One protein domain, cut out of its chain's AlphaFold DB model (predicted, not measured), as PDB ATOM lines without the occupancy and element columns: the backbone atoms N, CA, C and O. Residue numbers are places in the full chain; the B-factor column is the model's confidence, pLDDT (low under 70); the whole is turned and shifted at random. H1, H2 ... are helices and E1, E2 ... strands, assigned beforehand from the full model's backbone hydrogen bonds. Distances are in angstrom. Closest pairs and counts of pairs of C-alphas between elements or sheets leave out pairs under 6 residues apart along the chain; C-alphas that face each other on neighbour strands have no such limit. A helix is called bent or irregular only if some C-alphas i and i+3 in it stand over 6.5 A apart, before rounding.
ATOM      1  N   TYR A  18      39.158 -36.009  41.130       94.69
ATOM      2  CA  TYR A  18      40.175 -35.924  40.095       94.69
ATOM      3  C   TYR A  18      41.531 -35.691  40.747       94.69
ATOM      4  O   TYR A  18      41.713 -34.708  41.465       94.69
ATOM      5  N   LEU A  19      42.488 -36.579  40.481       96.69
ATOM      6  CA  LEU A  19      43.889 -36.338  40.803       96.69
ATOM      7  C   LEU A  19      44.530 -35.575  39.646       96.69
ATOM      8  O   LEU A  19      44.701 -36.107  38.551       96.69
ATOM      9  N   ILE A  20      44.890 -34.325  39.902       96.06
ATOM     10  CA  ILE A  20      45.440 -33.409  38.911       96.06
ATOM     11  C   ILE A  20      46.856 -33.057  39.341       96.06
ATOM     12  O   ILE A  20      47.078 -32.583  40.453       96.06
ATOM     13  N   ARG A  21      47.824 -33.282  38.453       94.69
ATOM     14  CA  ARG A  21      49.229 -32.957  38.701       94.69
ATOM     15  C   ARG A  21      49.743 -31.992  37.645       94.69
ATOM     16  O   ARG A  21      49.722 -32.304  36.459       94.69
ATOM     17  N   GLY A  22      50.266 -30.857  38.097       93.00
ATOM     18  CA  GLY A  22      51.009 -29.906  37.277       93.00
ATOM     19  C   GLY A  22      52.496 -29.953  37.601       93.00
ATOM     20  O   GLY A  22      52.875 -30.112  38.762       93.00
ATOM     21  N   ARG A  23      53.348 -29.793  36.586       90.94
ATOM     22  CA  ARG A  23      54.788 -29.579  36.771       90.94
ATOM     23  C   ARG A  23      55.249 -28.419  35.902       90.94
ATOM     24  O   ARG A  23      54.976 -28.406  34.705       90.94
ATOM     25  N   LYS A  24      55.990 -27.484  36.494       88.75
ATOM     26  CA  LYS A  24      56.680 -26.409  35.775       88.75
ATOM     27  C   LYS A  24      58.105 -26.325  36.303       88.75
ATOM     28  O   LYS A  24      58.313 -26.027  37.470       88.75
ATOM     29  N   GLN A  25      59.085 -26.615  35.445       87.88
ATOM     30  CA  GLN A  25      60.483 -26.802  35.855       87.88
ATOM     31  C   GLN A  25      60.605 -27.872  36.966       87.88
ATOM     32  O   GLN A  25      60.242 -29.036  36.754       87.88
ATOM     33  N   LEU A  26      61.122 -27.496  38.139       87.19
ATOM     34  CA  LEU A  26      61.236 -28.374  39.304       87.19
ATOM     35  C   LEU A  26      59.985 -28.357  40.190       87.19
ATOM     36  O   LEU A  26      59.797 -29.307  40.944       87.19
ATOM     37  N   ASN A  27      59.118 -27.358  40.032       90.19
ATOM     38  CA  ASN A  27      57.971 -27.156  40.902       90.19
ATOM     39  C   ASN A  27      56.834 -28.113  40.535       90.19
ATOM     40  O   ASN A  27      56.531 -28.317  39.346       90.19
ATOM     41  N   VAL A  28      56.176 -28.678  41.547       93.06
ATOM     42  CA  VAL A  28      55.058 -29.618  41.378       93.06
ATOM     43  C   VAL A  28      53.833 -29.153  42.155       93.06
ATOM     44  O   VAL A  28      53.917 -28.837  43.332       93.06
ATOM     45  N   LYS A  29      52.661 -29.190  41.523       95.00
ATOM     46  CA  LYS A  29      51.371 -29.054  42.211       95.00
ATOM     47  C   LYS A  29      50.592 -30.345  42.071       95.00
ATOM     48  O   LYS A  29      50.464 -30.862  40.958       95.00
ATOM     49  N   VAL A  30      50.062 -30.853  43.174       96.88
ATOM     50  CA  VAL A  30      49.160 -32.006  43.179       96.88
ATOM     51  C   VAL A  30      47.852 -31.583  43.828       96.88
ATOM     52  O   VAL A  30      47.848 -31.104  44.958       96.88
ATOM     53  N   CYS A  31      46.742 -31.767  43.122       97.75
ATOM     54  CA  CYS A  31      45.407 -31.444  43.605       97.75
ATOM     55  C   CYS A  31      44.513 -32.677  43.493       97.75
ATOM     56  O   CYS A  31      44.255 -33.155  42.389       97.75
ATOM     57  N   LEU A  32      44.004 -33.168  44.619       97.81
ATOM     58  CA  LEU A  32      42.876 -34.085  44.663       97.81
ATOM     59  C   LEU A  32      41.600 -33.245  44.770       97.81
ATOM     60  O   LEU A  32      41.332 -32.629  45.797       97.81
ATOM     61  N   THR A  33      40.846 -33.167  43.680       96.75
ATOM     62  CA  THR A  33      39.778 -32.175  43.506       96.75
ATOM     63  C   THR A  33      38.432 -32.858  43.362       96.75
ATOM     64  O   THR A  33      38.267 -33.728  42.508       96.75
ATOM     65  N   HIS A  34      37.459 -32.454  44.170       95.38
ATOM     66  CA  HIS A  34      36.090 -32.945  44.069       95.38
ATOM     67  C   HIS A  34      35.465 -32.595  42.705       95.38
ATOM     68  O   HIS A  34      35.601 -31.470  42.229       95.38
ATOM     69  N   GLY A  35      34.731 -33.525  42.086       91.69
ATOM     70  CA  GLY A  35      34.227 -33.398  40.712       91.69
ATOM     71  C   GLY A  35      33.300 -32.208  40.469       91.69
ATOM     72  O   GLY A  35      33.409 -31.551  39.436       91.69
ATOM     73  N   LYS A  36      32.520 -31.827  41.490       91.44
ATOM     74  CA  LYS A  36      31.763 -30.561  41.545       91.44
ATOM     75  C   LYS A  36      32.562 -29.312  41.152       91.44
ATOM     76  O   LYS A  36      31.959 -28.336  40.726       91.44
ATOM     77  N   PHE A  37      33.889 -29.319  41.271       93.56
ATOM     78  CA  PHE A  37      34.733 -28.226  40.789       93.56
ATOM     79  C   PHE A  37      34.548 -27.969  39.284       93.56
ATOM     80  O   PHE A  37      34.462 -26.818  38.865       93.56
ATOM     81  N   PHE A  38      34.405 -29.027  38.479       91.31
ATOM     82  CA  PHE A  38      34.232 -28.944  37.023       91.31
ATOM     83  C   PHE A  38      32.766 -29.020  36.573       91.31
ATOM     84  O   PHE A  38      32.433 -28.585  35.472       91.31
ATOM     85  N   GLU A  39      31.881 -29.552  37.413       85.75
ATOM     86  CA  GLU A  39      30.454 -29.731  37.118       85.75
ATOM     87  C   GLU A  39      29.665 -28.443  37.398       85.75
ATOM     88  O   GLU A  39      28.866 -28.356  38.330       85.75
ATOM     89  N   LYS A 106      38.320 -25.042  30.738       90.19
ATOM     90  CA  LYS A 106      38.621 -23.650  30.368       90.19
ATOM     91  C   LYS A 106      39.752 -23.090  31.232       90.19
ATOM     92  O   LYS A 106      39.841 -23.412  32.413       90.19
ATOM     93  N   ALA A 107      40.543 -22.157  30.701       87.94
ATOM     94  CA  ALA A 107      41.668 -21.559  31.430       87.94
ATOM     95  C   ALA A 107      41.283 -20.974  32.809       87.94
ATOM     96  O   ALA A 107      42.033 -21.145  33.769       87.94
ATOM     97  N   GLY A 108      40.105 -20.346  32.931       87.81
ATOM     98  CA  GLY A 108      39.581 -19.831  34.209       87.81
ATOM     99  C   GLY A 108      39.057 -20.907  35.175       87.81
ATOM    100  O   GLY A 108      38.911 -20.655  36.362       87.81
ATOM    101  N   ALA A 109      38.803 -22.127  34.699       90.62
ATOM    102  CA  ALA A 109      38.422 -23.283  35.517       90.62
ATOM    103  C   ALA A 109      39.601 -24.242  35.758       90.62
ATOM    104  O   ALA A 109      39.445 -25.283  36.386       90.62
ATOM    105  N   ASN A 110      40.788 -23.942  35.230       93.50
ATOM    106  CA  ASN A 110      41.952 -24.794  35.411       93.50
ATOM    107  C   ASN A 110      42.554 -24.538  36.793       93.50
ATOM    108  O   ASN A 110      43.206 -23.518  36.996       93.50
ATOM    109  N   ILE A 111      42.370 -25.477  37.722       94.94
ATOM    110  CA  ILE A 111      42.874 -25.381  39.101       94.94
ATOM    111  C   ILE A 111      44.391 -25.154  39.191       94.94
ATOM    112  O   ILE A 111      44.882 -24.589  40.164       94.94
ATOM    113  N   LEU A 112      45.148 -25.560  38.168       94.06
ATOM    114  CA  LEU A 112      46.596 -25.372  38.117       94.06
ATOM    115  C   LEU A 112      47.011 -23.994  37.586       94.06
ATOM    116  O   LEU A 112      48.204 -23.694  37.580       94.06
ATOM    117  N   ASN A 113      46.072 -23.173  37.108       92.81
ATOM    118  CA  ASN A 113      46.371 -21.869  36.532       92.81
ATOM    119  C   ASN A 113      46.799 -20.884  37.636       92.81
ATOM    120  O   ASN A 113      45.948 -20.428  38.404       92.81
ATOM    121  N   PRO A 114      48.087 -20.495  37.698       89.62
ATOM    122  CA  PRO A 114      48.585 -19.633  38.762       89.62
ATOM    123  C   PRO A 114      48.042 -18.208  38.656       89.62
ATOM    124  O   PRO A 114      47.992 -17.523  39.663       89.62
ATOM    125  N   ASN A 115      47.605 -17.760  37.475       91.00
ATOM    126  CA  ASN A 115      47.017 -16.429  37.327       91.00
ATOM    127  C   ASN A 115      45.609 -16.371  37.931       91.00
ATOM    128  O   ASN A 115      45.187 -15.312  38.386       91.00
ATOM    129  N   GLN A 116      44.902 -17.506  37.938       92.94
ATOM    130  CA  GLN A 116      43.532 -17.610  38.430       92.94
ATOM    131  C   GLN A 116      43.467 -18.014  39.907       92.94
ATOM    132  O   GLN A 116      42.639 -17.492  40.648       92.94
ATOM    133  N   TYR A 117      44.329 -18.941  40.328       94.31
ATOM    134  CA  TYR A 117      44.308 -19.551  41.657       94.31
ATOM    135  C   TYR A 117      45.682 -19.419  42.322       94.31
ATOM    136  O   TYR A 117      46.409 -20.395  42.509       94.31
ATOM    137  N   GLN A 118      46.048 -18.180  42.661       93.56
ATOM    138  CA  GLN A 118      47.351 -17.831  43.248       93.56
ATOM    139  C   GLN A 118      47.558 -18.431  44.646       93.56
ATOM    140  O   GLN A 118      48.691 -18.692  45.042       93.56
ATOM    141  N   GLN A 119      46.467 -18.675  45.381       96.25
ATOM    142  CA  GLN A 119      46.501 -19.250  46.727       96.25
ATOM    143  C   GLN A 119      47.001 -20.703  46.738       96.25
ATOM    144  O   GLN A 119      47.556 -21.148  47.743       96.25
ATOM    145  N   ILE A 120      46.832 -21.432  45.625       96.06
ATOM    146  CA  ILE A 120      47.383 -22.780  45.464       96.06
ATOM    147  C   ILE A 120      48.843 -22.647  45.028       96.06
ATOM    148  O   ILE A 120      49.147 -22.343  43.865       96.06
ATOM    149  N   ARG A 121      49.757 -22.871  45.969       95.06
ATOM    150  CA  ARG A 121      51.192 -22.621  45.794       95.06
ATOM    151  C   ARG A 121      51.891 -23.750  45.042       95.06
ATOM    152  O   ARG A 121      51.366 -24.851  44.892       95.06
ATOM    153  N   ASP A 122      53.076 -23.448  44.529       94.06
ATOM    154  CA  ASP A 122      54.002 -24.455  44.008       94.06
ATOM    155  C   ASP A 122      54.494 -25.377  45.133       94.06
ATOM    156  O   ASP A 122      54.528 -24.972  46.292       94.06
ATOM    157  N   ASP A 123      54.876 -26.605  44.780       94.56
ATOM    158  CA  ASP A 123      55.382 -27.637  45.697       94.56
ATOM    159  C   ASP A 123      54.401 -27.985  46.813       94.56
ATOM    160  O   ASP A 123      54.762 -28.100  47.982       94.56
ATOM    161  N   THR A 124      53.137 -28.186  46.434       95.81
ATOM    162  CA  THR A 124      52.056 -28.495  47.371       95.81
ATOM    163  C   THR A 124      51.210 -29.699  46.968       95.81
ATOM    164  O   THR A 124      51.036 -30.023  45.787       95.81
ATOM    165  N   LEU A 125      50.659 -30.353  47.991       96.38
ATOM    166  CA  LEU A 125      49.563 -31.308  47.905       96.38
ATOM    167  C   LEU A 125      48.294 -30.639  48.431       96.38
ATOM    168  O   LEU A 125      48.291 -30.089  49.530       96.38
ATOM    169  N   ASN A 126      47.220 -30.715  47.654       97.94
ATOM    170  CA  ASN A 126      45.978 -30.007  47.920       97.94
ATOM    171  C   ASN A 126      44.798 -30.976  47.879       97.94
ATOM    172  O   ASN A 126      44.645 -31.710  46.902       97.94
ATOM    173  N   LEU A 127      43.940 -30.942  48.895       97.75
ATOM    174  CA  LEU A 127      42.588 -31.494  48.819       97.75
ATOM    175  C   LEU A 127      41.608 -30.341  48.619       97.75
ATOM    176  O   LEU A 127      41.595 -29.409  49.418       97.75
ATOM    177  N   VAL A 128      40.780 -30.423  47.580       97.75
ATOM    178  CA  VAL A 128      39.804 -29.383  47.234       97.75
ATOM    179  C   VAL A 128      38.399 -29.965  47.264       97.75
ATOM    180  O   VAL A 128      38.075 -30.867  46.490       97.75
ATOM    181  N   VAL A 129      37.565 -29.441  48.160       96.62
ATOM    182  CA  VAL A 129      36.198 -29.919  48.423       96.62
ATOM    183  C   VAL A 129      35.197 -28.764  48.382       96.62
ATOM    184  O   VAL A 129      35.574 -27.631  48.674       96.62
ATOM    185  N   PRO A 130      33.934 -28.998  47.990       93.81
ATOM    186  CA  PRO A 130      32.915 -27.949  47.984       93.81
ATOM    187  C   PRO A 130      32.676 -27.383  49.391       93.81
ATOM    188  O   PRO A 130      32.715 -28.116  50.382       93.81
ATOM    189  N   CYS A 131      32.418 -26.075  49.472       93.19
ATOM    190  CA  CYS A 131      31.967 -25.413  50.695       93.19
ATOM    191  C   CYS A 131      31.003 -24.255  50.375       93.19
ATOM    192  O   CYS A 131      31.337 -23.071  50.434       93.19
ATOM    193  N   HIS A 132      29.758 -24.578  50.052       85.88
ATOM    194  CA  HIS A 132      28.718 -23.620  49.674       85.88
ATOM    195  C   HIS A 132      28.081 -22.885  50.875       85.88
ATOM    196  O   HIS A 132      26.987 -22.339  50.763       85.88
ATOM    197  N   GLY A 133      28.764 -22.840  52.024       87.38
ATOM    198  CA  GLY A 133      28.335 -22.116  53.220       87.38
ATOM    199  C   GLY A 133      29.134 -22.494  54.469       87.38
ATOM    200  O   GLY A 133      29.884 -23.471  54.473       87.38
ATOM    201  N   ALA A 134      28.936 -21.736  55.551       89.56
ATOM    202  CA  ALA A 134      29.674 -21.906  56.809       89.56
ATOM    203  C   ALA A 134      29.476 -23.296  57.445       89.56
ATOM    204  O   ALA A 134      30.419 -23.873  57.991       89.56
ATOM    205  N   THR A 135      28.268 -23.860  57.336       92.00
ATOM    206  CA  THR A 135      27.956 -25.205  57.841       92.00
ATOM    207  C   THR A 135      28.739 -26.278  57.089       92.00
ATOM    208  O   THR A 135      29.356 -27.134  57.717       92.00
ATOM    209  N   GLU A 136      28.758 -26.219  55.752       90.69
ATOM    210  CA  GLU A 136      29.493 -27.191  54.934       90.69
ATOM    211  C   GLU A 136      31.000 -27.054  55.159       90.69
ATOM    212  O   GLU A 136      31.670 -28.058  55.370       90.69
ATOM    213  N   GLN A 137      31.528 -25.826  55.225       93.94
ATOM    214  CA  GLN A 137      32.933 -25.592  55.561       93.94
ATOM    215  C   GLN A 137      33.310 -26.231  56.908       93.94
ATOM    216  O   GLN A 137      34.253 -27.019  56.971       93.94
ATOM    217  N   SER A 138      32.540 -25.951  57.966       94.62
ATOM    218  CA  SER A 138      32.774 -26.519  59.301       94.62
ATOM    219  C   SER A 138      32.721 -28.047  59.284       94.62
ATOM    220  O   SER A 138      33.530 -28.710  59.935       94.62
ATOM    221  N   GLN A 139      31.799 -28.621  58.504       94.88
ATOM    222  CA  GLN A 139      31.706 -30.065  58.330       94.88
ATOM    223  C   GLN A 139      32.959 -30.636  57.658       94.88
ATOM    224  O   GLN A 139      33.500 -31.627  58.145       94.88
ATOM    225  N   GLN A 140      33.453 -30.018  56.581       95.25
ATOM    226  CA  GLN A 140      34.663 -30.481  55.893       95.25
ATOM    227  C   GLN A 140      35.904 -30.385  56.790       95.25
ATOM    228  O   GLN A 140      36.708 -31.316  56.837       95.25
ATOM    229  N   GLU A 141      36.046 -29.301  57.556       95.56
ATOM    230  CA  GLU A 141      37.131 -29.158  58.532       95.56
ATOM    231  C   GLU A 141      37.070 -30.232  59.623       95.56
ATOM    232  O   GLU A 141      38.092 -30.827  59.971       95.56
ATOM    233  N   ASN A 142      35.876 -30.511  60.154       95.44
ATOM    234  CA  ASN A 142      35.685 -31.553  61.160       95.44
ATOM    235  C   ASN A 142      35.975 -32.948  60.595       95.44
ATOM    236  O   ASN A 142      36.683 -33.722  61.241       95.44
ATOM    237  N   ASN A 143      35.511 -33.243  59.378       94.38
ATOM    238  CA  ASN A 143      35.806 -34.497  58.685       94.38
ATOM    239  C   ASN A 143      37.319 -34.699  58.529       94.38
ATOM    240  O   ASN A 143      37.829 -35.771  58.849       94.38
ATOM    241  N   MET A 144      38.051 -33.661  58.108       95.19
ATOM    242  CA  MET A 144      39.509 -33.718  57.980       95.19
ATOM    243  C   MET A 144      40.195 -33.971  59.332       95.19
ATOM    244  O   MET A 144      41.063 -34.839  59.439       95.19
ATOM    245  N   LYS A 145      39.786 -33.261  60.394       95.19
ATOM    246  CA  LYS A 145      40.330 -33.458  61.751       95.19
ATOM    247  C   LYS A 145      40.125 -34.890  62.248       95.19
ATOM    248  O   LYS A 145      41.044 -35.465  62.830       95.19
ATOM    249  N   ILE A 146      38.933 -35.448  62.031       95.38
ATOM    250  CA  ILE A 146      38.601 -36.828  62.406       95.38
ATOM    251  C   ILE A 146      39.453 -37.804  61.594       95.38
ATOM    252  O   ILE A 146      40.144 -38.625  62.188       95.38
ATOM    253  N   ALA A 147      39.499 -37.660  60.266       94.25
ATOM    254  CA  ALA A 147      40.274 -38.542  59.394       94.25
ATOM    255  C   ALA A 147      41.756 -38.606  59.802       94.25
ATOM    256  O   ALA A 147      42.310 -39.690  59.976       94.25
ATOM    257  N   LEU A 148      42.393 -37.457  60.046       94.56
ATOM    258  CA  LEU A 148      43.794 -37.418  60.478       94.56
ATOM    259  C   LEU A 148      43.999 -38.000  61.882       94.56
ATOM    260  O   LEU A 148      45.061 -38.557  62.171       94.56
ATOM    261  N   ARG A 149      43.007 -37.886  62.773       94.50
ATOM    262  CA  ARG A 149      43.050 -38.526  64.093       94.50
ATOM    263  C   ARG A 149      43.011 -40.046  63.970       94.50
ATOM    264  O   ARG A 149      43.879 -40.697  64.548       94.50
ATOM    265  N   GLU A 150      42.083 -40.583  63.184       94.56
ATOM    266  CA  GLU A 150      41.952 -42.027  62.936       94.56
ATOM    267  C   GLU A 150      43.203 -42.604  62.260       94.56
ATOM    268  O   GLU A 150      43.711 -43.658  62.639       94.56
ATOM    269  N   MET A 151      43.800 -41.848  61.336       94.12
ATOM    270  CA  MET A 151      45.069 -42.198  60.689       94.12
ATOM    271  C   MET A 151      46.302 -42.033  61.598       94.12
ATOM    272  O   MET A 151      47.431 -42.226  61.143       94.12
ATOM    273  N   LYS A 152      46.125 -41.662  62.874       95.44
ATOM    274  CA  LYS A 152      47.205 -41.405  63.848       95.44
ATOM    275  C   LYS A 152      48.209 -40.344  63.376       95.44
ATOM    276  O   LYS A 152      49.379 -40.353  63.758       95.44
ATOM    277  N   CYS A 153      47.745 -39.385  62.579       93.31
ATOM    278  CA  CYS A 153      48.536 -38.287  62.031       93.31
ATOM    279  C   CYS A 153      47.933 -36.905  62.338       93.31
ATOM    280  O   CYS A 153      48.246 -35.930  61.661       93.31
ATOM    281  N   ALA A 154      47.145 -36.782  63.415       93.12
ATOM    282  CA  ALA A 154      46.501 -35.532  63.848       93.12
ATOM    283  C   ALA A 154      47.457 -34.327  63.951       93.12
ATOM    284  O   ALA A 154      47.048 -33.191  63.723       93.12
ATOM    285  N   LYS A 155      48.744 -34.570  64.236       92.50
ATOM    286  CA  LYS A 155      49.806 -33.549  64.258       92.50
ATOM    287  C   LYS A 155      50.035 -32.838  62.918       92.50
ATOM    288  O   LYS A 155      50.693 -31.803  62.906       92.50
ATOM    289  N   LEU A 156      49.545 -33.399  61.810       90.00
ATOM    290  CA  LEU A 156      49.617 -32.786  60.484       90.00
ATOM    291  C   LEU A 156      48.576 -31.683  60.307       90.00
ATOM    292  O   LEU A 156      48.845 -30.741  59.576       90.00
ATOM    293  N   PHE A 157      47.426 -31.752  60.989       91.62
ATOM    294  CA  PHE A 157      46.349 -30.780  60.788       91.62
ATOM    295  C   PHE A 157      46.789 -29.328  61.056       91.62
ATOM    296  O   PHE A 157      46.540 -28.485  60.204       91.62
ATOM    297  N   PRO A 158      47.517 -29.005  62.147       91.81
ATOM    298  CA  PRO A 158      48.020 -27.643  62.367       91.81
ATOM    299  C   PRO A 158      49.097 -27.193  61.367       91.81
ATOM    300  O   PRO A 158      49.431 -26.015  61.331       91.81
ATOM    301  N   GLN A 159      49.681 -28.121  60.602       90.75
ATOM    302  CA  GLN A 159      50.679 -27.835  59.563       90.75
ATOM    303  C   GLN A 159      50.031 -27.633  58.186       90.75
ATOM    304  O   GLN A 159      50.712 -27.243  57.239       90.75
ATOM    305  N   MET A 160      48.737 -27.939  58.064       94.31
ATOM    306  CA  MET A 160      47.952 -27.692  56.865       94.31
ATOM    307  C   MET A 160      47.470 -26.248  56.862       94.31
ATOM    308  O   MET A 160      46.946 -25.747  57.855       94.31
ATOM    309  N   GLU A 161      47.573 -25.603  55.710       96.50
ATOM    310  CA  GLU A 161      46.849 -24.365  55.457       96.50
ATOM    311  C   GLU A 161      45.448 -24.714  54.964       96.50
ATOM    312  O   GLU A 161      45.295 -25.486  54.018       96.50
ATOM    313  N   ALA A 162      44.426 -24.143  55.597       96.38
ATOM    314  CA  ALA A 162      43.043 -24.256  55.153       96.38
ATOM    315  C   ALA A 162      42.543 -22.882  54.697       96.38
ATOM    316  O   ALA A 162      42.629 -21.912  55.451       96.38
ATOM    317  N   PHE A 163      42.034 -22.783  53.470       96.62
ATOM    318  CA  PHE A 163      41.492 -21.531  52.942       96.62
ATOM    319  C   PHE A 163      40.351 -21.765  51.955       96.62
ATOM    320  O   PHE A 163      40.272 -22.799  51.292       96.62
ATOM    321  N   VAL A 164      39.471 -20.771  51.847       96.44
ATOM    322  CA  VAL A 164      38.379 -20.776  50.874       96.44
ATOM    323  C   VAL A 164      38.873 -20.215  49.542       96.44
ATOM    324  O   VAL A 164      39.458 -19.136  49.471       96.44
ATOM    325  N   LEU A 165      38.617 -20.966  48.479       95.88
ATOM    326  CA  LEU A 165      38.896 -20.638  47.093       95.88
ATOM    327  C   LEU A 165      37.575 -20.361  46.366       95.88
ATOM    328  O   LEU A 165      36.729 -21.248  46.241       95.88
ATOM    329  N   GLN A 166      37.412 -19.146  45.848       94.06
ATOM    330  CA  GLN A 166      36.276 -18.795  44.995       94.06
ATOM    331  C   GLN A 166      36.543 -19.287  43.565       94.06
ATOM    332  O   GLN A 166      37.449 -18.791  42.889       94.06
ATOM    333  N   HIS A 167      35.761 -20.259  43.089       93.00
ATOM    334  CA  HIS A 167      35.871 -20.743  41.712       93.00
ATOM    335  C   HIS A 167      35.316 -19.709  40.722       93.00
ATOM    336  O   HIS A 167      34.319 -19.046  41.002       93.00
ATOM    337  N   HIS A 168      35.927 -19.599  39.538       90.00
ATOM    338  CA  HIS A 168      35.562 -18.565  38.560       90.00
ATOM    339  C   HIS A 168      34.149 -18.735  37.970       90.00
ATOM    340  O   HIS A 168      33.473 -17.754  37.682       90.00
ATOM    341  N   PHE A 169      33.693 -19.978  37.794       85.44
ATOM    342  CA  PHE A 169      32.382 -20.305  37.205       85.44
ATOM    343  C   PHE A 169      31.450 -21.064  38.167       85.44
ATOM    344  O   PHE A 169      30.487 -21.686  37.728       85.44
ATOM    345  N   ASN A 170      31.781 -21.124  39.459       86.81
ATOM    346  CA  ASN A 170      31.049 -21.924  40.445       86.81
ATOM    347  C   ASN A 170      31.115 -21.235  41.819       86.81
ATOM    348  O   ASN A 170      31.527 -20.083  41.919       86.81
ATOM    349  N   GLY A 171      30.694 -21.926  42.873       90.50
ATOM    350  CA  GLY A 171      30.771 -21.445  44.242       90.50
ATOM    351  C   GLY A 171      32.150 -21.596  44.887       90.50
ATOM    352  O   GLY A 171      33.186 -21.726  44.232       90.50
ATOM    353  N   ASN A 172      32.120 -21.580  46.212       94.44
ATOM    354  CA  ASN A 172      33.290 -21.691  47.065       94.44
ATOM    355  C   ASN A 172      33.730 -23.141  47.269       94.44
ATOM    356  O   ASN A 172      32.907 -24.053  47.388       94.44
ATOM    357  N   PHE A 173      35.045 -23.317  47.358       96.44
ATOM    358  CA  PHE A 173      35.702 -24.577  47.675       96.44
ATOM    359  C   PHE A 173      36.668 -24.379  48.835       96.44
ATOM    360  O   PHE A 173      37.388 -23.387  48.883       96.44
ATOM    361  N   LEU A 174      36.710 -25.333  49.754       97.75
ATOM    362  CA  LEU A 174      37.691 -25.367  50.823       97.75
ATOM    363  C   LEU A 174      38.906 -26.145  50.328       97.75
ATOM    364  O   LEU A 174      38.780 -27.264  49.820       97.75
ATOM    365  N   VAL A 175      40.079 -25.539  50.476       98.12
ATOM    366  CA  VAL A 175      41.363 -26.133  50.119       98.12
ATOM    367  C   VAL A 175      42.127 -26.444  51.395       98.12
ATOM    368  O   VAL A 175      42.350 -25.547  52.203       98.12
ATOM    369  N   PHE A 176      42.556 -27.695  51.544       97.94
ATOM    370  CA  PHE A 176      43.567 -28.099  52.519       97.94
ATOM    371  C   PHE A 176      44.892 -28.284  51.783       97.94
ATOM    372  O   PHE A 176      45.025 -29.207  50.979       97.94
ATOM    373  N   GLN A 177      45.847 -27.399  52.044       97.62
ATOM    374  CA  GLN A 177      47.140 -27.330  51.375       97.62
ATOM    375  C   GLN A 177      48.263 -27.753  52.329       97.62
ATOM    376  O   GLN A 177      48.355 -27.280  53.462       97.62
ATOM    377  N   MET A 178      49.151 -28.618  51.845       95.44
ATOM    378  CA  MET A 178      50.390 -29.008  52.514       95.44
ATOM    379  C   MET A 178      51.577 -28.816  51.586       95.44
ATOM    380  O   MET A 178      51.478 -29.101  50.396       95.44
ATOM    381  N   ASN A 179      52.725 -28.436  52.142       94.31
ATOM    382  CA  ASN A 179      53.977 -28.451  51.392       94.31
ATOM    383  C   ASN A 179      54.387 -29.898  51.086       94.31
ATOM    384  O   ASN A 179      54.358 -30.770  51.961       94.31
ATOM    385  N   LEU A 180      54.797 -30.149  49.848       89.81
ATOM    386  CA  LEU A 180      55.503 -31.365  49.483       89.81
ATOM    387  C   LEU A 180      56.938 -31.281  50.019       89.81
ATOM    388  O   LEU A 180      57.538 -30.202  50.010       89.81
TER     389      LEU A 180
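This is residues 18 to 39 and 106 to 180 of the 187 residues of an uncharacterized protein of Candidatus Poribacteria bacterium (UniProt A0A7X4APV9). A twisted sheet of five strands has one long helix, H1, packed over one of its faces, while residues 106 to 123, a long stretch with no named element, run over the side away from H1. The short helix H2 turns back from the end of H1 towards the edge strand E4 and only grazes the sheet. The 97 printed residues include two named helices and five named strands in the order E1 E2 E3 H1 H2 E4 E5, and the sheet, in the order E1 E2 E3 E5 E4, is mixed. The class is mixed, helices and strands; the whole is compact, with a radius of gyration of the C-alphas of 13.4 A and spans of 36 by 32 by 19 A.

In the sheet, E3, residues 124 to 130, is parallel to E2, residues 27 to 34, at 20 degrees, with N 32 and O 126 within hydrogen-bond range at 2.8 A. E2 forms a hairpin with edge strand E1, residues 18 to 24, antiparallel at 163 degrees, with N 20 and O 31 at 2.8 A. E5, residues 172 to 179, is antiparallel to E3 at 160 degrees, with N 127 and O 176 at 2.9 A. E5 also forms a hairpin with edge strand E4, residues 161 to 166, antiparallel at 146 degrees, with N 165 and O 173 at 2.7 A. H1, residues 134 to 150, is on the sheet at a height of 10.3 A, in two layers, a helix on one face of a sheet. It lies over E5 and only just over E3, with 3 of its C-alphas falling on E3. H1 runs along the strands, at 25 degrees to E5 on the local plane; their closest C-alphas, of Gln 137 and Leu 174, are 6.7 A apart. H2, residues 154 to 159, grazes the sheet with residues 156 to 159. H1, with residues 144 to 148 alone, touches H2 at a steep tilt of 52 degrees, opposite ways; their closest C-alphas, of Leu 148 and Ala 154, are 4.7 A apart. E3, H1, H2 and E4 make a split strand-helix-strand unit, two strands running the same way with E5 between them, and its crossover is right-handed. Every O i to N i+4 pair of H1 is within hydrogen-bond range; in H2 0 of 2 are, beside 2 of 3 O i to N i+3 pairs.

E1 begins at C-alpha 18 (40.175, -35.924, 40.095) and is 19.5 A long. E2 measures 22.9 A, E3 19.2 A and E4 15.9 A. H1 begins at C-alpha 134 (29.674, -21.906, 56.809) and is 24.4 A long. H2 is neither bent nor irregular, but only just: C-alphas 155 and 158 are 6.5 A apart. E5, 22.2 A long, ends at C-alpha 179 (53.977, -28.451, 51.392).

The two C-alphas farthest apart, of Gln 25 and Thr 135, are 39.3 A apart. Residues 40 to 105 are not printed, and C-alphas 39 and 106 are 12.2 A apart across this cut, which falls in the link from E2 to E3. Of the links that are printed whole, each is tight. The mean pLDDT of the printed part is 93.5, and no printed residue is under 70.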